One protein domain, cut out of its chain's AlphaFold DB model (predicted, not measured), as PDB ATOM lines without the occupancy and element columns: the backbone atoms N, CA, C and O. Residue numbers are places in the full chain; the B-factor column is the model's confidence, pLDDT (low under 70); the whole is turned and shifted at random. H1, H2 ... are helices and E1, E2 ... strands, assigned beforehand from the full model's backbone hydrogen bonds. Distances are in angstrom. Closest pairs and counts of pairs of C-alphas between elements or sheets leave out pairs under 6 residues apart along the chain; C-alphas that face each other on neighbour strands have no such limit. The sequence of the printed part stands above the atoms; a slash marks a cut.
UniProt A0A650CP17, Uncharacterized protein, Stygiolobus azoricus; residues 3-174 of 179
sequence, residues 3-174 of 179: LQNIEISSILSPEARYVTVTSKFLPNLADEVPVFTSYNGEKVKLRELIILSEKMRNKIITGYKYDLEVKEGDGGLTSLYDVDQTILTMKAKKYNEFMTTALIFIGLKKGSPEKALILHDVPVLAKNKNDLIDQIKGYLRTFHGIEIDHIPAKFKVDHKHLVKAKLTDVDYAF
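What this domain is: This is residues 3 to 174 of the 179 residues of an uncharacterized protein of Stygiolobus azoricus (UniProt A0A650CP17). One nine-stranded antiparallel sheet, strongly twisted and curled, forms an open trough rather than a closed barrel; residues 73 to 84 and 156 to 163 cross from one half of it to the other over the open side, where residues 3 to 17 lie too. The longer helix, H2, sits at the half made by E5 and E6 and only grazes it, while the four-residue H1 lies beside E2 and E3. The printed part has 172 residues, with two named helices and nine named strands in the order E1 E2 E3 H1 E4 E5 E6 E7 H2 E8 E9, and its class is mixed, helices and strands. The strands stand side by side as E8 E5 E6 E7 E3 E2 E1 E4 E9. The whole is compact, with a radius of gyration of the C-alphas of 15.8 A and spans of 43 by 37 by 31 A.

Where its parts are: Residues 3 to 17 have no named element. E1, residues 18 to 26, begins with C-alpha 18 at (33.825, -3.969, 19.293), is 23.3 A long and bends by 55 degrees at residue 23. E2, residues 31 to 39, is 24.3 A long, and E3, residues 45 to 51, is 17.4 A long. H1 is residues 54 to 57, 5.0 A. E4, residues 64 to 72, is 23.8 A long. E5, residues 85 to 95, is 32.6 A long, and E6, residues 98 to 109, the longest strand, is 36.1 A long. E7 is residues 112 to 119, 21.2 A. H2, residues 129 to 144, begins with C-alpha 129 at (4.071, 0.127, 5.012) and is 21.7 A long. E8 is residues 153 to 155, 6.7 A. E9, residues 164 to 172, is 23.7 A long, bends by 56 degrees at residue 168 and ends with C-alpha 172 at (37.725, 2.129, 29.009).

How they stand to each other: E1 E2 E3 and E5 E6 E7 are meanders, each strand the antiparallel neighbour of the one before. In the hairpin E1 and E2, N 20 and O 37 are 2.9 A apart, within hydrogen-bond range. In the hairpin E2 and E3, N 36 and O 49 are 2.9 A apart. E3, of the one meander, and E7, of the other, are antiparallel neighbours with 175 degrees between their N-to-C directions, and N 50 and O 116 are 2.8 A apart, within hydrogen-bond range. In the hairpin E6 and E7, N 105 and O 117 are 2.8 A apart, and in the hairpin E5 and E6, N 91 and O 102 are 2.9 A apart. The edge strand E8 pairs with E5 through N 88 and O 153, 2.8 A. E1 and E4 are antiparallel neighbours, with N 19 and O 66 2.9 A apart, and the other edge strand, E9, is the antiparallel neighbour of E4, with N 67 and O 169 3.0 A apart, both pairs within hydrogen-bond range. From edge to edge the strands' lines turn by 114 degrees, and the way across the sheet turns by 85 degrees. H1 is on the sheet at a height of 6.8 A, beside the strands and over none of them; the closest C-alphas of E2 and H1 are those of Pro 34 and Arg 57, 6.3 A. H1 and E7 are near each other, with 5 pairs of C-alphas within 10 A. H2 is on the sheet but only grazes it with residues 129 to 136; the closest C-alphas of E6 and H2 are those of Met 99 and Leu 132, 7.1 A. H1 and H2 are apart. In H2 every O i to N i+4 pair is within hydrogen-bond range; H1 is too short for such a pair, and its one O i to N i+3 pair is within range.

The domain as a whole: The two C-alphas farthest apart are those of Lys 59 and Glu 97, 44.9 A. The printed part has no cut. The link from E4 to E5, of 12 residues, is long; the 8-residue link from E8 to E9 is short, although E8 and E9 are apart. Mean pLDDT of the printed part is 94.5, and one printed residue, 174, is under 70.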
ATOM      1  N   LEU A   3      29.867 -11.764  28.127       94.88
ATOM      2  CA  LEU A   3      30.630 -10.682  28.755       94.88
ATOM      3  C   LEU A   3      29.989 -10.357  30.100       94.88
ATOM      4  O   LEU A   3      28.773 -10.226  30.177       94.88
ATOM      5  N   GLN A   4      30.788 -10.278  31.168       94.00
ATOM      6  CA  GLN A   4      30.294 -10.022  32.531       94.00
ATOM      7  C   GLN A   4      29.128 -10.956  32.935       94.00
ATOM      8  O   GLN A   4      28.137 -10.543  33.529       94.00
ATOM      9  N   ASN A   5      29.233 -12.240  32.567       94.00
ATOM     10  CA  ASN A   5      28.203 -13.277  32.737       94.00
ATOM     11  C   ASN A   5      26.885 -13.072  31.964       94.00
ATOM     12  O   ASN A   5      25.964 -13.877  32.115       94.00
ATOM     13  N   ILE A   6      26.809 -12.071  31.089       95.94
ATOM     14  CA  ILE A   6      25.671 -11.814  30.206       95.94
ATOM     15  C   ILE A   6      25.898 -12.510  28.869       95.94
ATOM     16  O   ILE A   6      26.970 -12.401  28.284       95.94
ATOM     17  N   GLU A   7      24.894 -13.239  28.387       96.31
ATOM     18  CA  GLU A   7      24.862 -13.766  27.021       96.31
ATOM     19  C   GLU A   7      24.689 -12.584  26.054       96.31
ATOM     20  O   GLU A   7      23.659 -11.919  26.100       96.31
ATOM     21  N   ILE A   8      25.701 -12.314  25.224       97.25
ATOM     22  CA  ILE A   8      25.716 -11.168  24.298       97.25
ATOM     23  C   ILE A   8      25.754 -11.585  22.823       97.25
ATOM     24  O   ILE A   8      26.033 -10.758  21.963       97.25
ATOM     25  N   SER A   9      25.536 -12.859  22.495       97.38
ATOM     26  CA  SER A   9      25.693 -13.329  21.113       97.38
ATOM     27  C   SER A   9      24.820 -12.559  20.136       97.38
ATOM     28  O   SER A   9      25.288 -12.246  19.053       97.38
ATOM     29  N   SER A  10      23.599 -12.176  20.517       97.94
ATOM     30  CA  SER A  10      22.682 -11.475  19.616       97.94
ATOM     31  C   SER A  10      23.203 -10.154  19.074       97.94
ATOM     32  O   SER A  10      22.775  -9.734  18.003       97.94
ATOM     33  N   ILE A  11      24.124  -9.497  19.784       98.12
ATOM     34  CA  ILE A  11      24.725  -8.252  19.302       98.12
ATOM     35  C   ILE A  11      25.972  -8.491  18.440       98.12
ATOM     36  O   ILE A  11      26.561  -7.535  17.953       98.12
ATOM     37  N   LEU A  12      26.378  -9.741  18.221       97.62
ATOM     38  CA  LEU A  12      27.539 -10.103  17.415       97.62
ATOM     39  C   LEU A  12      27.092 -10.537  16.014       97.62
ATOM     40  O   LEU A  12      26.659 -11.674  15.816       97.62
ATOM     41  N   SER A  13      27.213  -9.615  15.060       95.88
ATOM     42  CA  SER A  13      27.141  -9.894  13.621       95.88
ATOM     43  C   SER A  13      28.555 -10.050  13.037       95.88
ATOM     44  O   SER A  13      29.526  -9.651  13.693       95.88
ATOM     45  N   PRO A  14      28.716 -10.573  11.809       95.38
ATOM     46  CA  PRO A  14      30.022 -10.649  11.142       95.38
ATOM     47  C   PRO A  14      30.759  -9.301  11.026       95.38
ATOM     48  O   PRO A  14      31.992  -9.250  11.003       95.38
ATOM     49  N   GLU A  15      30.022  -8.191  10.976       95.88
ATOM     50  CA  GLU A  15      30.551  -6.827  10.896       95.88
ATOM     51  C   GLU A  15      30.988  -6.269  12.255       95.88
ATOM     52  O   GLU A  15      31.698  -5.262  12.292       95.88
ATOM     53  N   ALA A  16      30.596  -6.895  13.370       97.38
ATOM     54  CA  ALA A  16      30.946  -6.416  14.700       97.38
ATOM     55  C   ALA A  16      32.468  -6.453  14.916       97.38
ATOM     56  O   ALA A  16      33.147  -7.442  14.616       97.38
ATOM     57  N   ARG A  17      33.011  -5.350  15.433       97.12
ATOM     58  CA  ARG A  17      34.440  -5.176  15.743       97.12
ATOM     59  C   ARG A  17      34.689  -4.851  17.204       97.12
ATOM     60  O   ARG A  17      35.722  -5.222  17.744       97.12
ATOM     61  N   TYR A  18      33.740  -4.197  17.861       96.69
ATOM     62  CA  TYR A  18      33.825  -3.969  19.293       96.69
ATOM     63  C   TYR A  18      32.446  -3.861  19.928       96.69
ATOM     64  O   TYR A  18      31.446  -3.581  19.261       96.69
ATOM     65  N   VAL A  19      32.407  -4.090  21.237       97.81
ATOM     66  CA  VAL A  19      31.225  -3.922  22.080       97.81
ATOM     67  C   VAL A  19      31.538  -2.930  23.185       97.81
ATOM     68  O   VAL A  19      32.509  -3.103  23.912       97.81
ATOM     69  N   THR A  20      30.703  -1.913  23.359       97.38
ATOM     70  CA  THR A  20      30.769  -1.033  24.530       97.38
ATOM     71  C   THR A  20      29.714  -1.426  25.550       97.38
ATOM     72  O   THR A  20      28.607  -1.819  25.183       97.38
ATOM     73  N   VAL A  21      30.027  -1.248  26.828       97.19
ATOM     74  CA  VAL A  21      29.089  -1.395  27.941       97.19
ATOM     75  C   VAL A  21      28.914  -0.030  28.582       97.19
ATOM     76  O   VAL A  21      29.833   0.478  29.217       97.19
ATOM     77  N   THR A  22      27.753   0.585  28.395       95.62
ATOM     78  CA  THR A  22      27.442   1.934  28.896       95.62
ATOM     79  C   THR A  22      26.135   1.924  29.682       95.62
ATOM     80  O   THR A  22      25.409   0.931  29.669       95.62
ATOM     81  N   SER A  23      25.815   3.029  30.352       93.94
ATOM     82  CA  SER A  23      24.476   3.266  30.904       93.94
ATOM     83  C   SER A  23      23.591   3.965  29.868       93.94
ATOM     84  O   SER A  23      24.080   4.727  29.031       93.94
ATOM     85  N   LYS A  24      22.284   3.703  29.903       93.56
ATOM     86  CA  LYS A  24      21.267   4.388  29.097       93.56
ATOM     87  C   LYS A  24      20.071   4.708  29.978       93.56
ATOM     88  O   LYS A  24      19.480   3.798  30.553       93.56
ATOM     89  N   PHE A  25      19.689   5.978  30.039       93.81
ATOM     90  CA  PHE A  25      18.449   6.375  30.693       93.81
ATOM     91  C   PHE A  25      17.247   5.940  29.847       93.81
ATOM     92  O   PHE A  25      17.178   6.228  28.646       93.81
ATOM     93  N   LEU A  26      16.303   5.232  30.462       90.81
ATOM     94  CA  LEU A  26      15.048   4.823  29.842       90.81
ATOM     95  C   LEU A  26      13.897   5.628  30.453       90.81
ATOM     96  O   LEU A  26      13.443   5.285  31.544       90.81
ATOM     97  N   PRO A  27      13.360   6.647  29.749       89.06
ATOM     98  CA  PRO A  27      12.326   7.524  30.302       89.06
ATOM     99  C   PRO A  27      11.090   6.780  30.807       89.06
ATOM    100  O   PRO A  27      10.565   7.099  31.865       89.06
ATOM    101  N   ASN A  28      10.672   5.730  30.095       84.69
ATOM    102  CA  ASN A  28       9.499   4.931  30.459       84.69
ATOM    103  C   ASN A  28       9.684   4.120  31.753       84.69
ATOM    104  O   ASN A  28       8.702   3.613  32.285       84.69
ATOM    105  N   LEU A  29      10.924   3.956  32.223       87.19
ATOM    106  CA  LEU A  29      11.252   3.306  33.491       87.19
ATOM    107  C   LEU A  29      11.748   4.303  34.545       87.19
ATOM    108  O   LEU A  29      11.933   3.905  35.687       87.19
ATOM    109  N   ALA A  30      11.972   5.566  34.160       91.19
ATOM    110  CA  ALA A  30      12.620   6.591  34.975       91.19
ATOM    111  C   ALA A  30      13.943   6.116  35.616       91.19
ATOM    112  O   ALA A  30      14.238   6.458  36.757       91.19
ATOM    113  N   ASP A  31      14.729   5.322  34.881       92.06
ATOM    114  CA  ASP A  31      15.890   4.615  35.430       92.06
ATOM    115  C   ASP A  31      17.037   4.480  34.412       92.06
ATOM    116  O   ASP A  31      16.814   4.461  33.192       92.06
ATOM    117  N   GLU A  32      18.268   4.370  34.914       93.75
ATOM    118  CA  GLU A  32      19.467   4.086  34.126       93.75
ATOM    119  C   GLU A  32      19.765   2.591  34.095       93.75
ATOM    120  O   GLU A  32      19.830   1.907  35.115       93.75
ATOM    121  N   VAL A  33      19.988   2.065  32.893       95.81
ATOM    122  CA  VAL A  33      20.196   0.631  32.703       95.81
ATOM    123  C   VAL A  33      21.467   0.357  31.904       95.81
ATOM    124  O   VAL A  33      21.789   1.123  30.990       95.81
ATOM    125  N   PRO A  34      22.189  -0.736  32.192       97.00
ATOM    126  CA  PRO A  34      23.345  -1.127  31.411       97.00
ATOM    127  C   PRO A  34      22.931  -1.628  30.025       97.00
ATOM    128  O   PRO A  34      21.956  -2.375  29.859       97.00
ATOM    129  N   VAL A  35      23.714  -1.229  29.027       97.69
ATOM    130  CA  VAL A  35      23.520  -1.570  27.620       97.69
ATOM    131  C   VAL A  35      24.834  -2.038  27.021       97.69
ATOM    132  O   VAL A  35      25.833  -1.323  27.054       97.69
ATOM    133  N   PHE A  36      24.804  -3.222  26.420       98.31
ATOM    134  CA  PHE A  36      25.865  -3.722  25.557       98.31
ATOM    135  C   PHE A  36      25.543  -3.296  24.130       98.31
ATOM    136  O   PHE A  36      24.472  -3.620  23.622       98.31
ATOM    137  N   THR A  37      26.440  -2.570  23.479       98.44
ATOM    138  CA  THR A  37      26.226  -2.082  22.114       98.44
ATOM    139  C   THR A  37      27.367  -2.533  21.230       98.44
ATOM    140  O   THR A  37      28.517  -2.262  21.559       98.44
ATOM    141  N   SER A  38      27.061  -3.193  20.118       98.25
ATOM    142  CA  SER A  38      28.059  -3.548  19.115       98.25
ATOM    143  C   SER A  38      28.182  -2.493  18.026       98.25
ATOM    144  O   SER A  38      27.212  -1.826  17.645       98.25
ATOM    145  N   TYR A  39      29.400  -2.373  17.514       97.56
ATOM    146  CA  TYR A  39      29.766  -1.437  16.467       97.56
ATOM    147  C   TYR A  39      30.642  -2.114  15.417       97.56
ATOM    148  O   TYR A  39      31.388  -3.050  15.729       97.56
ATOM    149  N   ASN A  40      30.573  -1.618  14.182       96.19
ATOM    150  CA  ASN A  40      31.507  -1.997  13.124       96.19
ATOM    151  C   ASN A  40      32.821  -1.186  13.207       96.19
ATOM    152  O   ASN A  40      32.998  -0.332  14.079       96.19
ATOM    153  N   GLY A  41      33.747  -1.436  12.276       92.12
ATOM    154  CA  GLY A  41      35.032  -0.720  12.205       92.12
ATOM    155  C   GLY A  41      34.910   0.788  11.936       92.12
ATOM    156  O   GLY A  41      35.821   1.541  12.260       92.12
ATOM    157  N   GLU A  42      33.772   1.239  11.409       94.56
ATOM    158  CA  GLU A  42      33.463   2.645  11.112       94.56
ATOM    159  C   GLU A  42      32.715   3.345  12.259       94.56
ATOM    160  O   GLU A  42      32.235   4.466  12.103       94.56
ATOM    161  N   LYS A  43      32.597   2.696  13.425       93.00
ATOM    162  CA  LYS A  43      31.839   3.183  14.591       93.00
ATOM    163  C   LYS A  43      30.330   3.318  14.353       93.00
ATOM    164  O   LYS A  43      29.635   3.987  15.122       93.00
ATOM    165  N   VAL A  44      29.788   2.647  13.339       94.94
ATOM    166  CA  VAL A  44      28.341   2.540  13.136       94.94
ATOM    167  C   VAL A  44      27.777   1.544  14.140       94.94
ATOM    168  O   VAL A  44      28.258   0.416  14.255       94.94
ATOM    169  N   LYS A  45      26.749   1.971  14.877       96.19
ATOM    170  CA  LYS A  45      26.011   1.123  15.816       96.19
ATOM    171  C   LYS A  45      25.247   0.041  15.051       96.19
ATOM    172  O   LYS A  45      24.421   0.372  14.206       96.19
ATOM    173  N   LEU A  46      25.468  -1.219  15.415       97.69
ATOM    174  CA  LEU A  46      24.805  -2.366  14.796       97.69
ATOM    175  C   LEU A  46      23.629  -2.839  15.651       97.69
ATOM    176  O   LEU A  46      22.481  -2.816  15.213       97.69
ATOM    177  N   ARG A  47      23.894  -3.242  16.900       98.25
ATOM    178  CA  ARG A  47      22.892  -3.876  17.766       98.25
ATOM    179  C   ARG A  47      23.074  -3.474  19.224       98.25
ATOM    180  O   ARG A  47      24.187  -3.213  19.672       98.25
ATOM    181  N   GLU A  48      21.981  -3.432  19.977       98.62
ATOM    182  CA  GLU A  48      21.977  -3.110  21.411       98.62
ATOM    183  C   GLU A  48      21.303  -4.230  22.203       98.62
ATOM    184  O   GLU A  48      20.197  -4.639  21.860       98.62
ATOM    185  N   LEU A  49      21.913  -4.667  23.301       98.56
ATOM    186  CA  LEU A  49      21.298  -5.514  24.317       98.56
ATOM    187  C   LEU A  49      21.196  -4.721  25.622       98.56
ATOM    188  O   LEU A  49      22.193  -4.425  26.277       98.56
ATOM    189  N   ILE A  50      19.969  -4.379  25.983       97.88
ATOM    190  CA  ILE A  50      19.593  -3.587  27.148       97.88
ATOM    191  C   ILE A  50      19.155  -4.545  28.254       97.88
ATOM    192  O   ILE A  50      18.251  -5.355  28.043       97.88
ATOM    193  N   ILE A  51      19.751  -4.447  29.440       97.50
ATOM    194  CA  ILE A  51      19.425  -5.338  30.558       97.50
ATOM    195  C   ILE A  51      18.392  -4.672  31.463       97.50
ATOM    196  O   ILE A  51      18.675  -3.687  32.139       97.50
ATOM    197  N   LEU A  52      17.176  -5.218  31.483       95.56
ATOM    198  CA  LEU A  52      16.035  -4.639  32.193       95.56
ATOM    199  C   LEU A  52      15.813  -5.254  33.582       95.56
ATOM    200  O   LEU A  52      15.183  -4.622  34.420       95.56
ATOM    201  N   SER A  53      16.347  -6.440  33.864       93.12
ATOM    202  CA  SER A  53      16.228  -7.062  35.186       93.12
ATOM    203  C   SER A  53      17.168  -6.426  36.211       93.12
ATOM    204  O   SER A  53      18.380  -6.611  36.114       93.12
ATOM    205  N   GLU A  54      16.628  -5.778  37.246       88.12
ATOM    206  CA  GLU A  54      17.402  -5.191  38.359       88.12
ATOM    207  C   GLU A  54      18.458  -6.152  38.933       88.12
ATOM    208  O   GLU A  54      19.627  -5.799  39.087       88.12
ATOM    209  N   LYS A  55      18.079  -7.420  39.150       88.12
ATOM    210  CA  LYS A  55      18.976  -8.473  39.659       88.12
ATOM    211  C   LYS A  55      20.225  -8.666  38.790       88.12
ATOM    212  O   LYS A  55      21.279  -9.049  39.303       88.12
ATOM    213  N   MET A  56      20.093  -8.481  37.479       88.25
ATOM    214  CA  MET A  56      21.201  -8.593  36.532       88.25
ATOM    215  C   MET A  56      21.980  -7.282  36.423       88.25
ATOM    216  O   MET A  56      23.204  -7.331  36.335       88.25
ATOM    217  N   ARG A  57      21.294  -6.130  36.477       88.69
ATOM    218  CA  ARG A  57      21.913  -4.801  36.346       88.69
ATOM    219  C   ARG A  57      23.003  -4.558  37.386       88.69
ATOM    220  O   ARG A  57      24.096  -4.151  37.015       88.69
ATOM    221  N   ASN A  58      22.760  -4.929  38.645       85.44
ATOM    222  CA  ASN A  58      23.706  -4.722  39.754       85.44
ATOM    223  C   ASN A  58      25.031  -5.495  39.617       85.44
ATOM    224  O   ASN A  58      25.934  -5.328  40.432       85.44
ATOM    225  N   LYS A  59      25.143  -6.385  38.624       90.25
ATOM    226  CA  LYS A  59      26.341  -7.192  38.366       90.25
ATOM    227  C   LYS A  59      27.148  -6.699  37.168       90.25
ATOM    228  O   LYS A  59      28.171  -7.305  36.862       90.25
ATOM    229  N   ILE A  60      26.670  -5.667  36.473       95.25
ATOM    230  CA  ILE A  60      27.280  -5.162  35.246       95.25
ATOM    231  C   ILE A  60      27.997  -3.854  35.560       95.25
ATOM    232  O   ILE A  60      27.394  -2.902  36.045       95.25
ATOM    233  N   ILE A  61      29.282  -3.812  35.238       94.25
ATOM    234  CA  ILE A  61      30.124  -2.629  35.334       94.25
ATOM    235  C   ILE A  61      30.156  -1.966  33.956       94.25
ATOM    236  O   ILE A  61      30.556  -2.578  32.960       94.25
ATOM    237  N   THR A  62      29.698  -0.720  33.893       94.38
ATOM    238  CA  THR A  62      29.698   0.097  32.677       94.38
ATOM    239  C   THR A  62      31.031   0.833  32.505       94.38
ATOM    240  O   THR A  62      31.906   0.781  33.366       94.38
ATOM    241  N   GLY A  63      31.215   1.487  31.357       94.12
ATOM    242  CA  GLY A  63      32.425   2.239  31.027       94.12
ATOM    243  C   GLY A  63      33.511   1.422  30.329       94.12
ATOM    244  O   GLY A  63      34.635   1.902  30.242       94.12
ATOM    245  N   TYR A  64      33.198   0.234  29.802       95.31
ATOM    246  CA  TYR A  64      34.164  -0.634  29.116       95.31
ATOM    247  C   TYR A  64      33.904  -0.750  27.618       95.31
ATOM    248  O   TYR A  64      32.757  -0.738  27.166       95.31
ATOM    249  N   LYS A  65      34.983  -0.919  26.863       96.12
ATOM    250  CA  LYS A  65      35.023  -1.298  25.455       96.12
ATOM    251  C   LYS A  65      35.740  -2.641  25.349       96.12
ATOM    252  O   LYS A  65      36.803  -2.826  25.923       96.12
ATOM    253  N   TYR A  66      35.154  -3.556  24.598       96.56
ATOM    254  CA  TYR A  66      35.670  -4.889  24.331       96.56
ATOM    255  C   TYR A  66      35.905  -5.008  22.830       96.56
ATOM    256  O   TYR A  66      34.936  -5.122  22.076       96.56
ATOM    257  N   ASP A  67      37.161  -4.963  22.396       96.56
ATOM    258  CA  ASP A  67      37.496  -5.258  21.005       96.56
ATOM    259  C   ASP A  67      37.388  -6.762  20.769       96.56
ATOM    260  O   ASP A  67      37.772  -7.586  21.611       96.56
ATOM    261  N   LEU A  68      36.801  -7.127  19.634       95.75
ATOM    262  CA  LEU A  68      36.533  -8.514  19.306       95.75
ATOM    263  C   LEU A  68      36.624  -8.789  17.810       95.75
ATOM    264  O   LEU A  68      36.397  -7.938  16.955       95.75
ATOM    265  N   GLU A  69      36.895 -10.048  17.505       94.19
ATOM    266  CA  GLU A  69      36.898 -10.594  16.158       94.19
ATOM    267  C   GLU A  69      35.787 -11.644  16.061       94.19
ATOM    268  O   GLU A  69      35.849 -12.683  16.730       94.19
ATOM    269  N   VAL A  70      34.765 -11.387  15.240       94.69
ATOM    270  CA  VAL A  70      33.757 -12.396  14.889       94.69
ATOM    271  C   VAL A  70      34.309 -13.245  13.752       94.69
ATOM    272  O   VAL A  70      34.492 -12.768  12.638       94.69
ATOM    273  N   LYS A  71      34.600 -14.509  14.053       92.69
ATOM    274  CA  LYS A  71      35.223 -15.454  13.120       92.69
ATOM    275  C   LYS A  71      34.206 -16.184  12.259       92.69
ATOM    276  O   LYS A  71      34.511 -16.550  11.132       92.69
ATOM    277  N   GLU A  72      33.028 -16.453  12.815       92.38
ATOM    278  CA  GLU A  72      32.003 -17.255  12.153       92.38
ATOM    279  C   GLU A  72      30.619 -16.991  12.754       92.38
ATOM    280  O   GLU A  72      30.472 -16.935  13.982       92.38
ATOM    281  N   GLY A  73      29.614 -16.922  11.878       92.50
ATOM    282  CA  GLY A  73      28.197 -16.891  12.228       92.50
ATOM    283  C   GLY A  73      27.647 -15.514  12.600       92.50
ATOM    284  O   GLY A  73      28.363 -14.517  12.670       92.50
ATOM    285  N   ASP A  74      26.342 -15.497  12.854       94.19
ATOM    286  CA  ASP A  74      25.587 -14.370  13.397       94.19
ATOM    287  C   ASP A  74      24.850 -14.866  14.640       94.19
ATOM    288  O   ASP A  74      24.234 -15.934  14.612       94.19
ATOM    289  N   GLY A  75      24.924 -14.130  15.748       93.75
ATOM    290  CA  GLY A  75      24.317 -14.588  16.994       93.75
ATOM    291  C   GLY A  75      22.793 -14.468  17.063       93.75
ATOM    292  O   GLY A  75      22.215 -14.873  18.076       93.75
ATOM    293  N   GLY A  76      22.132 -13.958  16.024       95.31
ATOM    294  CA  GLY A  76      20.683 -13.962  15.854       95.31
ATOM    295  C   GLY A  76      19.938 -13.428  17.077       95.31
ATOM    296  O   GLY A  76      20.313 -12.417  17.672       95.31
ATOM    297  N   LEU A  77      18.917 -14.155  17.531       97.00
ATOM    298  CA  LEU A  77      18.179 -13.845  18.767       97.00
ATOM    299  C   LEU A  77      18.635 -14.676  19.985       97.00
ATOM    300  O   LEU A  77      17.915 -14.772  20.977       97.00
ATOM    301  N   THR A  78      19.837 -15.262  19.948       96.81
ATOM    302  CA  THR A  78      20.370 -16.159  20.997       96.81
ATOM    303  C   THR A  78      20.322 -15.576  22.405       96.81
ATOM    304  O   THR A  78      20.013 -16.300  23.355       96.81
ATOM    305  N   SER A  79      20.582 -14.278  22.561       97.38
ATOM    306  CA  SER A  79      20.538 -13.607  23.861       97.38
ATOM    307  C   SER A  79      19.133 -13.557  24.453       97.38
ATOM    308  O   SER A  79      19.010 -13.214  25.620       97.38
ATOM    309  N   LEU A  80      18.082 -13.902  23.704       97.50
ATOM    310  CA  LEU A  80      16.693 -13.993  24.165       97.50
ATOM    311  C   LEU A  80      16.229 -15.438  24.405       97.50
ATOM    312  O   LEU A  80      15.100 -15.649  24.825       97.50
ATOM    313  N   TYR A  81      17.067 -16.448  24.176       96.25
ATOM    314  CA  TYR A  81      16.657 -17.857  24.245       96.25
ATOM    315  C   TYR A  81      16.099 -18.294  25.617       96.25
ATOM    316  O   TYR A  81      15.189 -19.115  25.707       96.25
ATOM    317  N   ASP A  82      16.633 -17.752  26.709       94.94
ATOM    318  CA  ASP A  82      16.307 -18.107  28.099       94.94
ATOM    319  C   ASP A  82      15.151 -17.297  28.718       94.94
ATOM    320  O   ASP A  82      14.918 -17.398  29.929       94.94
ATOM    321  N   VAL A  83      14.441 -16.502  27.909       96.88
ATOM    322  CA  VAL A  83      13.219 -15.777  28.307       96.88
ATOM    323  C   VAL A  83      11.985 -16.581  27.919       96.88
ATOM    324  O   VAL A  83      12.003 -17.275  26.910       96.88
ATOM    325  N   ASP A  84      10.895 -16.501  28.666       97.31
ATOM    326  CA  ASP A  84       9.695 -17.310  28.403       97.31
ATOM    327  C   ASP A  84       8.946 -16.851  27.144       97.31
ATOM    328  O   ASP A  84       8.318 -17.655  26.460       97.31
ATOM    329  N   GLN A  85       9.030 -15.561  26.816       97.62
ATOM    330  CA  GLN A  85       8.322 -14.969  25.687       97.62
ATOM    331  C   GLN A  85       9.052 -13.738  25.156       97.62
ATOM    332  O   GLN A  85       9.553 -12.927  25.926       97.62
ATOM    333  N   THR A  86       9.062 -13.555  23.841       98.19
ATOM    334  CA  THR A  86       9.584 -12.359  23.175       98.19
ATOM    335  C   THR A  86       8.449 -11.578  22.523       98.19
ATOM    336  O   THR A  86       7.603 -12.150  21.835       98.19
ATOM    337  N   ILE A  87       8.428 -10.262  22.736       98.25
ATOM    338  CA  ILE A  87       7.565  -9.322  22.015       98.25
ATOM    339  C   ILE A  87       8.412  -8.602  20.973       98.25
ATOM    340  O   ILE A  87       9.380  -7.935  21.327       98.25
ATOM    341  N   LEU A  88       8.022  -8.688  19.708       98.31
ATOM    342  CA  LEU A  88       8.601  -7.904  18.627       98.31
ATOM    343  C   LEU A  88       7.779  -6.639  18.386       98.31
ATOM    344  O   LEU A  88       6.561  -6.693  18.216       98.31
ATOM    345  N   THR A  89       8.471  -5.513  18.279       97.19
ATOM    346  CA  THR A  89       7.973  -4.251  17.731       97.19
ATOM    347  C   THR A  89       9.020  -3.650  16.791       97.19
ATOM    348  O   THR A  89      10.103  -4.207  16.599       97.19
ATOM    349  N   MET A  90       8.710  -2.519  16.171       95.75
ATOM    350  CA  MET A  90       9.604  -1.870  15.221       95.75
ATOM    351  C   MET A  90       9.609  -0.353  15.379       95.75
ATOM    352  O   MET A  90       8.614   0.253  15.781       95.75
ATOM    353  N   LYS A  91      10.724   0.263  14.995       95.75
ATOM    354  CA  LYS A  91      10.859   1.711  14.848       95.75
ATOM    355  C   LYS A  91      11.235   2.028  13.406       95.75
ATOM    356  O   LYS A  91      12.414   2.057  13.056       95.75
ATOM    357  N   ALA A  92      10.217   2.273  12.587       95.00
ATOM    358  CA  ALA A  92      10.398   2.670  11.197       95.00
ATOM    359  C   ALA A  92      10.990   4.087  11.092       95.00
ATOM    360  O   ALA A  92      10.691   4.969  11.902       95.00
ATOM    361  N   LYS A  93      11.809   4.308  10.067       94.06
ATOM    362  CA  LYS A  93      12.351   5.609   9.665       94.06
ATOM    363  C   LYS A  93      12.094   5.799   8.176       94.06
ATOM    364  O   LYS A  93      12.341   4.884   7.395       94.06
ATOM    365  N   LYS A  94      11.627   6.984   7.788       92.88
ATOM    366  CA  LYS A  94      11.397   7.347   6.387       92.88
ATOM    367  C   LYS A  94      12.525   8.249   5.889       92.88
ATOM    368  O   LYS A  94      12.847   9.234   6.546       92.88
ATOM    369  N   TYR A  95      13.075   7.917   4.726       90.31
ATOM    370  CA  TYR A  95      14.077   8.685   3.992       90.31
ATOM    371  C   TYR A  95      13.590   8.867   2.557       90.31
ATOM    372  O   TYR A  95      13.632   7.929   1.765       90.31
ATOM    373  N   ASN A  96      13.123  10.071   2.222       89.31
ATOM    374  CA  ASN A  96      12.538  10.381   0.915       89.31
ATOM    375  C   ASN A  96      11.465   9.344   0.514       89.31
ATOM    376  O   ASN A  96      10.409   9.266   1.149       89.31
ATOM    377  N   GLU A  97      11.752   8.541  -0.512       89.56
ATOM    378  CA  GLU A  97      10.868   7.522  -1.089       89.56
ATOM    379  C   GLU A  97      10.976   6.142  -0.421       89.56
ATOM    380  O   GLU A  97      10.199   5.245  -0.738       89.56
ATOM    381  N   PHE A  98      11.907   5.965   0.521       93.25
ATOM    382  CA  PHE A  98      12.186   4.677   1.152       93.25
ATOM    383  C   PHE A  98      11.962   4.710   2.662       93.25
ATOM    384  O   PHE A  98      12.019   5.748   3.325       93.25
ATOM    385  N   MET A  99      11.729   3.534   3.227       93.69
ATOM    386  CA  MET A  99      11.635   3.287   4.653       93.69
ATOM    387  C   MET A  99      12.600   2.187   5.055       93.69
ATOM    388  O   MET A  99      12.717   1.161   4.394       93.69
ATOM    389  N   THR A 100      13.250   2.408   6.186       94.62
ATOM    390  CA  THR A 100      14.067   1.428   6.899       94.62
ATOM    391  C   THR A 100      13.516   1.291   8.316       94.62
ATOM    392  O   THR A 100      12.578   1.994   8.707       94.62
ATOM    393  N   THR A 101      14.043   0.364   9.102       96.38
ATOM    394  CA  THR A 101      13.530   0.075  10.433       96.38
ATOM    395  C   THR A 101      14.629  -0.417  11.356       96.38
ATOM    396  O   THR A 101      15.578  -1.056  10.918       96.38
ATOM    397  N   ALA A 102      14.463  -0.151  12.647       97.38
ATOM    398  CA  ALA A 102      15.104  -0.943  13.684       97.38
ATOM    399  C   ALA A 102      14.068  -1.901  14.280       97.38
ATOM    400  O   ALA A 102      12.948  -1.483  14.600       97.38
ATOM    401  N   LEU A 103      14.435  -3.168  14.453       98.06
ATOM    402  CA  LEU A 103      13.587  -4.145  15.138       98.06
ATOM    403  C   LEU A 103      13.915  -4.149  16.625       98.06
ATOM    404  O   LEU A 103      15.082  -4.104  17.012       98.06
ATOM    405  N   ILE A 104      12.880  -4.185  17.457       98.19
ATOM    406  CA  ILE A 104      13.003  -4.149  18.911       98.19
ATOM    407  C   ILE A 104      12.318  -5.393  19.461       98.19
ATOM    408  O   ILE A 104      11.120  -5.590  19.269       98.19
ATOM    409  N   PHE A 105      13.078  -6.205  20.178       98.44
ATOM    410  CA  PHE A 105      12.622  -7.434  20.804       98.44
ATOM    411  C   PHE A 105      12.686  -7.271  22.319       98.44
ATOM    412  O   PHE A 105      13.735  -6.937  22.860       98.44
ATOM    413  N   ILE A 106      11.581  -7.513  23.014       98.06
ATOM    414  CA  ILE A 106      11.494  -7.438  24.474       98.06
ATOM    415  C   ILE A 106      11.316  -8.855  25.006       98.06
ATOM    416  O   ILE A 106      10.285  -9.480  24.765       98.06
ATOM    417  N   GLY A 107      12.321  -9.355  25.721       98.06
ATOM    418  CA  GLY A 107      12.286 -10.657  26.375       98.06
ATOM    419  C   GLY A 107      11.630 -10.569  27.751       98.06
ATOM    420  O   GLY A 107      12.056  -9.780  28.599       98.06
ATOM    421  N   LEU A 108      10.605 -11.387  27.967       97.88
ATOM    422  CA  LEU A 108       9.851 -11.503  29.208       97.88
ATOM    423  C   LEU A 108      10.179 -12.816  29.912       97.88
ATOM    424  O   LEU A 108      10.161 -13.876  29.287       97.88
ATOM    425  N   LYS A 109      10.384 -12.758  31.225       96.19
ATOM    426  CA  LYS A 109      10.546 -13.934  32.081       96.19
ATOM    427  C   LYS A 109       9.621 -13.827  33.273       96.19
ATOM    428  O   LYS A 109       9.618 -12.813  33.969       96.19
ATOM    429  N   LYS A 110       8.802 -14.856  33.484       94.88
ATOM    430  CA  LYS A 110       7.706 -14.863  34.463       94.88
ATOM    431  C   LYS A 110       6.799 -13.628  34.337       94.88
ATOM    432  O   LYS A 110       6.379 -13.059  35.337       94.88
ATOM    433  N   GLY A 111       6.541 -13.193  33.102       93.00
ATOM    434  CA  GLY A 111       5.694 -12.036  32.788       93.00
ATOM    435  C   GLY A 111       6.366 -10.660  32.897       93.00
ATOM    436  O   GLY A 111       5.777  -9.684  32.440       93.00
ATOM    437  N   SER A 112       7.594 -10.564  33.417       94.25
ATOM    438  CA  SER A 112       8.303  -9.286  33.589       94.25
ATOM    439  C   SER A 112       9.397  -9.077  32.533       94.25
ATOM    440  O   SER A 112      10.074 -10.045  32.175       94.25
ATOM    441  N   PRO A 113       9.634  -7.839  32.049       94.88
ATOM    442  CA  PRO A 113      10.746  -7.540  31.146       94.88
ATOM    443  C   PRO A 113      12.111  -7.844  31.772       94.88
ATOM    444  O   PRO A 113      12.468  -7.296  32.812       94.88
ATOM    445  N   GLU A 114      12.900  -8.696  31.119       96.00
ATOM    446  CA  GLU A 114      14.241  -9.078  31.584       96.00
ATOM    447  C   GLU A 114      15.340  -8.383  30.773       96.00
ATOM    448  O   GLU A 114      16.352  -7.946  31.325       96.00
ATOM    449  N   LYS A 115      15.128  -8.237  29.463       96.75
ATOM    450  CA  LYS A 115      16.070  -7.621  28.523       96.75
ATOM    451  C   LYS A 115      15.370  -7.178  27.248       96.75
ATOM    452  O   LYS A 115      14.334  -7.732  26.883       96.75
ATOM    453  N   ALA A 116      15.956  -6.209  26.563       97.81
ATOM    454  CA  ALA A 116      15.541  -5.808  25.228       97.81
ATOM    455  C   ALA A 116      16.723  -5.869  24.258       97.81
ATOM    456  O   ALA A 116      17.821  -5.433  24.588       97.81
ATOM    457  N   LEU A 117      16.489  -6.400  23.066       98.50
ATOM    458  CA  LEU A 117      17.441  -6.447  21.963       98.50
ATOM    459  C   LEU A 117      16.954  -5.507  20.861       98.50
ATOM    460  O   LEU A 117      15.785  -5.553  20.483       98.50
ATOM    461  N   ILE A 118      17.838  -4.663  20.342       98.38
ATOM    462  CA  ILE A 118      17.551  -3.768  19.222       98.38
ATOM    463  C   ILE A 118      18.505  -4.104  18.086       98.38
ATOM    464  O   ILE A 118      19.718  -4.086  18.285       98.38
ATOM    465  N   LEU A 119      17.952  -4.380  16.907       98.19
ATOM    466  CA  LEU A 119      18.703  -4.583  15.672       98.19
ATOM    467  C   LEU A 119      18.564  -3.326  14.811       98.19
ATOM    468  O   LEU A 119      17.445  -2.976  14.427       98.19
ATOM    469  N   HIS A 120      19.673  -2.635  14.537       97.19
ATOM    470  CA  HIS A 120      19.709  -1.472  13.634       97.19
ATOM    471  C   HIS A 120      20.177  -1.849  12.229       97.19
ATOM    472  O   HIS A 120      19.879  -1.138  11.274       97.19
ATOM    473  N   ASP A 121      20.874  -2.973  12.103       94.75
ATOM    474  CA  ASP A 121      21.442  -3.549  10.884       94.75
ATOM    475  C   ASP A 121      20.435  -4.421  10.110       94.75
ATOM    476  O   ASP A 121      20.782  -5.440   9.521       94.75
ATOM    477  N   VAL A 122      19.158  -4.033  10.119       94.31
ATOM    478  CA  VAL A 122      18.084  -4.784   9.459       94.31
ATOM    479  C   VAL A 122      18.096  -4.440   7.962       94.31
ATOM    480  O   VAL A 122      17.863  -3.278   7.619       94.31
ATOM    481  N   PRO A 123      18.340  -5.407   7.054       92.00
ATOM    482  CA  PRO A 123      18.544  -5.147   5.628       92.00
ATOM    483  C   PRO A 123      17.206  -4.955   4.895       92.00
ATOM    484  O   PRO A 123      16.827  -5.746   4.035       92.00
ATOM    485  N   VAL A 124      16.458  -3.920   5.277       92.75
ATOM    486  CA  VAL A 124      15.116  -3.627   4.761       92.75
ATOM    487  C   VAL A 124      15.067  -2.213   4.192       92.75
ATOM    488  O   VAL A 124      15.374  -1.234   4.880       92.75
ATOM    489  N   LEU A 125      14.640  -2.124   2.932       93.38
ATOM    490  CA  LEU A 125      14.432  -0.887   2.181       93.38
ATOM    491  C   LEU A 125      13.079  -0.980   1.472       93.38
ATOM    492  O   LEU A 125      12.952  -1.578   0.405       93.38
ATOM    493  N   ALA A 126      12.056  -0.398   2.088       95.38
ATOM    494  CA  ALA A 126      10.669  -0.546   1.663       95.38
ATOM    495  C   ALA A 126      10.074   0.750   1.113       95.38
ATOM    496  O   ALA A 126      10.365   1.836   1.606       95.38
ATOM    497  N   LYS A 127       9.182   0.648   0.129       95.56
ATOM    498  CA  LYS A 127       8.513   1.805  -0.500       95.56
ATOM    499  C   LYS A 127       7.268   2.259   0.259       95.56
ATOM    500  O   LYS A 127       6.855   3.413   0.182       95.56
ATOM    501  N   ASN A 128       6.622   1.343   0.973       94.50
ATOM    502  CA  ASN A 128       5.393   1.598   1.719       94.50
ATOM    503  C   ASN A 128       5.282   0.659   2.930       94.50
ATOM    504  O   ASN A 128       6.146  -0.180   3.170       94.50
ATOM    505  N   LYS A 129       4.240   0.854   3.747       94.12
ATOM    506  CA  LYS A 129       4.071   0.127   5.012       94.12
ATOM    507  C   LYS A 129       3.931  -1.381   4.796       94.12
ATOM    508  O   LYS A 129       4.494  -2.137   5.576       94.12
ATOM    509  N   ASN A 130       3.179  -1.806   3.784       94.81
ATOM    510  CA  ASN A 130       2.929  -3.228   3.543       94.81
ATOM    511  C   ASN A 130       4.223  -3.921   3.110       94.81
ATOM    512  O   ASN A 130       4.626  -4.890   3.740       94.81
ATOM    513  N   ASP A 131       4.934  -3.320   2.155       96.00
ATOM    514  CA  ASP A 131       6.261  -3.760   1.713       96.00
ATOM    515  C   ASP A 131       7.260  -3.840   2.884       96.00
ATOM    516  O   ASP A 131       7.985  -4.820   3.029       96.00
ATOM    517  N   LEU A 132       7.233  -2.866   3.806       95.81
ATOM    518  CA  LEU A 132       8.077  -2.890   5.005       95.81
ATOM    519  C   LEU A 132       7.792  -4.114   5.879       95.81
ATOM    520  O   LEU A 132       8.718  -4.799   6.305       95.81
ATOM    521  N   ILE A 133       6.515  -4.380   6.158       96.06
ATOM    522  CA  ILE A 133       6.110  -5.523   6.978       96.06
ATOM    523  C   ILE A 133       6.475  -6.840   6.285       96.06
ATOM    524  O   ILE A 133       6.999  -7.735   6.948       96.06
ATOM    525  N   ASP A 134       6.263  -6.950   4.977       96.00
ATOM    526  CA  ASP A 134       6.564  -8.163   4.214       96.00
ATOM    527  C   ASP A 134       8.070  -8.447   4.154       96.00
ATOM    528  O   ASP A 134       8.494  -9.585   4.374       96.00
ATOM    529  N   GLN A 135       8.903  -7.419   3.968       96.69
ATOM    530  CA  GLN A 135      10.359  -7.566   4.036       96.69
ATOM    531  C   GLN A 135      10.834  -7.966   5.441       96.69
ATOM    532  O   GLN A 135      11.702  -8.830   5.567       96.69
ATOM    533  N   ILE A 136      10.241  -7.413   6.510       96.88
ATOM    534  CA  ILE A 136      10.559  -7.827   7.888       96.88
ATOM    535  C   ILE A 136      10.180  -9.295   8.122       96.88
ATOM    536  O   ILE A 136      10.977 -10.045   8.683       96.88
ATOM    537  N   LYS A 137       8.993  -9.728   7.675       96.56
ATOM    538  CA  LYS A 137       8.571 -11.138   7.746       96.56
ATOM    539  C   LYS A 137       9.557 -12.048   7.014       96.56
ATOM    540  O   LYS A 137       9.984 -13.061   7.563       96.56
ATOM    541  N   GLY A 138       9.954 -11.663   5.799       96.06
ATOM    542  CA  GLY A 138      10.946 -12.385   5.006       96.06
ATOM    543  C   GLY A 138      12.298 -12.495   5.711       96.06
ATOM    544  O   GLY A 138      12.869 -13.585   5.770       96.06
ATOM    545  N   TYR A 139      12.772 -11.397   6.303       95.31
ATOM    546  CA  TYR A 139      13.997 -11.361   7.099       95.31
ATOM    547  C   TYR A 139      13.919 -12.296   8.317       95.31
ATOM    548  O   TYR A 139      14.805 -13.127   8.502       95.31
ATOM    549  N   LEU A 140      12.849 -12.223   9.114       94.94
ATOM    550  CA  LEU A 140      12.675 -13.067  10.304       94.94
ATOM    551  C   LEU A 140      12.614 -14.555   9.962       94.94
ATOM    552  O   LEU A 140      13.282 -15.360  10.611       94.94
ATOM    553  N   ARG A 141      11.883 -14.915   8.905       94.56
ATOM    554  CA  ARG A 141      11.789 -16.302   8.445       94.56
ATOM    555  C   ARG A 141      13.138 -16.824   7.953       94.56
ATOM    556  O   ARG A 141      13.544 -17.914   8.332       94.56
ATOM    557  N   THR A 142      13.840 -16.041   7.134       91.75
ATOM    558  CA  THR A 142      15.090 -16.474   6.484       91.75
ATOM    559  C   THR A 142      16.256 -16.542   7.462       91.75
ATOM    560  O   THR A 142      17.009 -17.509   7.454       91.75
ATOM    561  N   PHE A 143      16.412 -15.519   8.304       90.00
ATOM    562  CA  PHE A 143      17.595 -15.377   9.153       90.00
ATOM    563  C   PHE A 143      17.401 -15.901  10.568       90.00
ATOM    564  O   PHE A 143      18.397 -16.153  11.235       90.00
ATOM    565  N   HIS A 144      16.159 -16.066  11.031       89.75
ATOM    566  CA  HIS A 144      15.870 -16.476  12.409       89.75
ATOM    567  C   HIS A 144      14.877 -17.640  12.508       89.75
ATOM    568  O   HIS A 144      14.582 -18.072  13.616       89.75
ATOM    569  N   GLY A 145      14.354 -18.150  11.385       91.00
ATOM    570  CA  GLY A 145      13.376 -19.243  11.380       91.00
ATOM    571  C   GLY A 145      12.043 -18.885  12.046       91.00
ATOM    572  O   GLY A 145      11.338 -19.773  12.511       91.00
ATOM    573  N   ILE A 146      11.714 -17.591  12.136       93.31
ATOM    574  CA  ILE A 146      10.528 -17.098  12.845       93.31
ATOM    575  C   ILE A 146       9.452 -16.694  11.843       93.31
ATOM    576  O   ILE A 146       9.669 -15.821  11.000       93.31
ATOM    577  N   GLU A 147       8.266 -17.275  11.995       94.31
ATOM    578  CA  GLU A 147       7.070 -16.888  11.252       94.31
ATOM    579  C   GLU A 147       6.164 -16.001  12.114       94.31
ATOM    580  O   GLU A 147       5.897 -16.299  13.279       94.31
ATOM    581  N   ILE A 148       5.716 -14.878  11.546       94.19
ATOM    582  CA  ILE A 148       4.814 -13.925  12.203       94.19
ATOM    583  C   ILE A 148       3.760 -13.403  11.221       94.19
ATOM    584  O   ILE A 148       4.055 -13.106  10.060       94.19
ATOM    585  N   ASP A 149       2.543 -13.190  11.714       91.56
ATOM    586  CA  ASP A 149       1.433 -12.698  10.888       91.56
ATOM    587  C   ASP A 149       1.345 -11.169  10.837       91.56
ATOM    588  O   ASP A 149       0.942 -10.588   9.827       91.56
ATOM    589  N   HIS A 150       1.724 -10.493  11.920       93.31
ATOM    590  CA  HIS A 150       1.612  -9.043  12.077       93.31
ATOM    591  C   HIS A 150       2.704  -8.504  13.006       93.31
ATOM    592  O   HIS A 150       3.411  -9.268  13.650       93.31
ATOM    593  N   ILE A 151       2.853  -7.178  13.064       94.31
ATOM    594  CA  ILE A 151       3.712  -6.487  14.033       94.31
ATOM    595  C   ILE A 151       2.824  -5.483  14.787       94.31
ATOM    596  O   ILE A 151       2.131  -4.705  14.125       94.31
ATOM    597  N   PRO A 152       2.825  -5.466  16.134       96.19
ATOM    598  CA  PRO A 152       3.681  -6.245  17.036       96.19
ATOM    599  C   PRO A 152       3.370  -7.748  17.034       96.19
ATOM    600  O   PRO A 152       2.242  -8.136  16.769       96.19
ATOM    601  N   ALA A 153       4.367  -8.580  17.347       97.38
ATOM    602  CA  ALA A 153       4.229 -10.039  17.411       97.38
ATOM    603  C   ALA A 153       4.704 -10.595  18.753       97.38
ATOM    604  O   ALA A 153       5.515  -9.978  19.445       97.38
ATOM    605  N   LYS A 154       4.226 -11.791  19.096       97.06
ATOM    606  CA  LYS A 154       4.627 -12.551  20.282       97.06
ATOM    607  C   LYS A 154       5.068 -13.944  19.852       97.06
ATOM    608  O   LYS A 154       4.313 -14.617  19.163       97.06
ATOM    609  N   PHE A 155       6.249 -14.370  20.279       96.69
ATOM    610  CA  PHE A 155       6.777 -15.705  19.986       96.69
ATOM    611  C   PHE A 155       7.820 -16.116  21.029       96.69
ATOM    612  O   PHE A 155       8.253 -15.305  21.851       96.69
ATOM    613  N   LYS A 156       8.232 -17.381  21.001       95.94
ATOM    614  CA  LYS A 156       9.361 -17.902  21.773       95.94
ATOM    615  C   LYS A 156      10.544 -18.102  20.827       95.94
ATOM    616  O   LYS A 156      10.363 -18.458  19.671       95.94
ATOM    617  N   VAL A 157      11.752 -17.806  21.302       95.00
ATOM    618  CA  VAL A 157      12.977 -18.126  20.565       95.00
ATOM    619  C   VAL A 157      13.348 -19.570  20.881       95.00
ATOM    620  O   VAL A 157      13.733 -19.872  22.012       95.00
ATOM    621  N   ASP A 158      13.216 -20.442  19.884       90.00
ATOM    622  CA  ASP A 158      13.334 -21.896  20.059       90.00
ATOM    623  C   ASP A 158      14.749 -22.434  19.835       90.00
ATOM    624  O   ASP A 158      15.082 -23.540  20.273       90.00
ATOM    625  N   HIS A 159      15.621 -21.645  19.205       88.12
ATOM    626  CA  HIS A 159      16.973 -22.067  18.855       88.12
ATOM    627  C   HIS A 159      18.015 -21.008  19.204       88.12
ATOM    628  O   HIS A 159      17.759 -19.803  19.195       88.12
ATOM    629  N   LYS A 160      19.220 -21.481  19.523       91.62
ATOM    630  CA  LYS A 160      20.404 -20.634  19.651       91.62
ATOM    631  C   LYS A 160      21.156 -20.648  18.337       91.62
ATOM    632  O   LYS A 160      21.375 -21.709  17.760       91.62
ATOM    633  N   HIS A 161      21.609 -19.480  17.925       90.94
ATOM    634  CA  HIS A 161      22.520 -19.332  16.812       90.94
ATOM    635  C   HIS A 161      23.947 -19.392  17.345       90.94
ATOM    636  O   HIS A 161      24.281 -18.801  18.378       90.94
ATOM    637  N   LEU A 162      24.798 -20.145  16.655       89.00
ATOM    638  CA  LEU A 162      26.201 -20.227  17.015       89.00
ATOM    639  C   LEU A 162      26.938 -19.024  16.425       89.00
ATOM    640  O   LEU A 162      26.967 -18.846  15.212       89.00
ATOM    641  N   VAL A 163      27.585 -18.248  17.292       93.62
ATOM    642  CA  VAL A 163      28.563 -17.234  16.892       93.62
ATOM    643  C   VAL A 163      29.893 -17.526  17.573       93.62
ATOM    644  O   VAL A 163      29.963 -17.701  18.798       93.62
ATOM    645  N   LYS A 164      30.957 -17.595  16.775       93.62
ATOM    646  CA  LYS A 164      32.329 -17.736  17.266       93.62
ATOM    647  C   LYS A 164      32.986 -16.369  17.218       93.62
ATOM    648  O   LYS A 164      33.347 -15.882  16.152       93.62
ATOM    649  N   ALA A 165      33.159 -15.769  18.388       94.38
ATOM    650  CA  ALA A 165      33.866 -14.510  18.546       94.38
ATOM    651  C   ALA A 165      35.014 -14.669  19.543       94.38
ATOM    652  O   ALA A 165      34.902 -15.420  20.516       94.38
ATOM    653  N   LYS A 166      36.114 -13.963  19.289       94.25
ATOM    654  CA  LYS A 166      37.284 -13.908  20.163       94.25
ATOM    655  C   LYS A 166      37.451 -12.480  20.670       94.25
ATOM    656  O   LYS A 166      37.492 -11.558  19.867       94.25
ATOM    657  N   LEU A 167      37.576 -12.318  21.984       95.06
ATOM    658  CA  LEU A 167      37.990 -11.053  22.584       95.06
ATOM    659  C   LEU A 167      39.471 -10.808  22.269       95.06
ATOM    660  O   LEU A 167      40.290 -11.714  22.453       95.06
ATOM    661  N   THR A 168      39.802  -9.612  21.799       94.38
ATOM    662  CA  THR A 168      41.177  -9.230  21.460       94.38
ATOM    663  C   THR A 168      41.753  -8.218  22.435       94.38
ATOM    664  O   THR A 168      42.931  -8.338  22.751       94.38
ATOM    665  N   ASP A 169      40.941  -7.282  22.934       93.38
ATOM    666  CA  ASP A 169      41.390  -6.246  23.869       93.38
ATOM    667  C   ASP A 169      40.247  -5.724  24.760       93.38
ATOM    668  O   ASP A 169      39.064  -5.947  24.463       93.38
ATOM    669  N   VAL A 170      40.596  -5.046  25.858       93.31
ATOM    670  CA  VAL A 170      39.656  -4.394  26.780       93.31
ATOM    671  C   VAL A 170      40.174  -3.023  27.198       93.31
ATOM    672  O   VAL A 170      41.188  -2.915  27.876       93.31
ATOM    673  N   ASP A 171      39.381  -1.998  26.904       90.06
ATOM    674  CA  ASP A 171      39.667  -0.600  27.216       90.06
ATOM    675  C   ASP A 171      38.536   0.048  28.021       90.06
ATOM    676  O   ASP A 171      37.416  -0.466  28.118       90.06
ATOM    677  N   TYR A 172      38.791   1.247  28.541       86.44
ATOM    678  CA  TYR A 172      37.725   2.129  29.009       86.44
ATOM    679  C   TYR A 172      37.001   2.782  27.826       86.44
ATOM    680  O   TYR A 172      37.620   3.412  26.976       86.44
ATOM    681  N   ALA A 173      35.669   2.709  27.801       77.88
ATOM    682  CA  ALA A 173      34.835   3.289  26.745       77.88
ATOM    683  C   ALA A 173      34.908   4.822  26.672       77.88
ATOM    684  O   ALA A 173      34.565   5.394  25.638       77.88
ATOM    685  N   PHE A 174      35.361   5.490  27.738       66.44
ATOM    686  CA  PHE A 174      35.534   6.946  27.769       66.44
ATOM    687  C   PHE A 174      36.484   7.452  26.671       66.44
ATOM    688  O   PHE A 174      36.295   8.555  26.174       66.44
TER     689      PHE A 174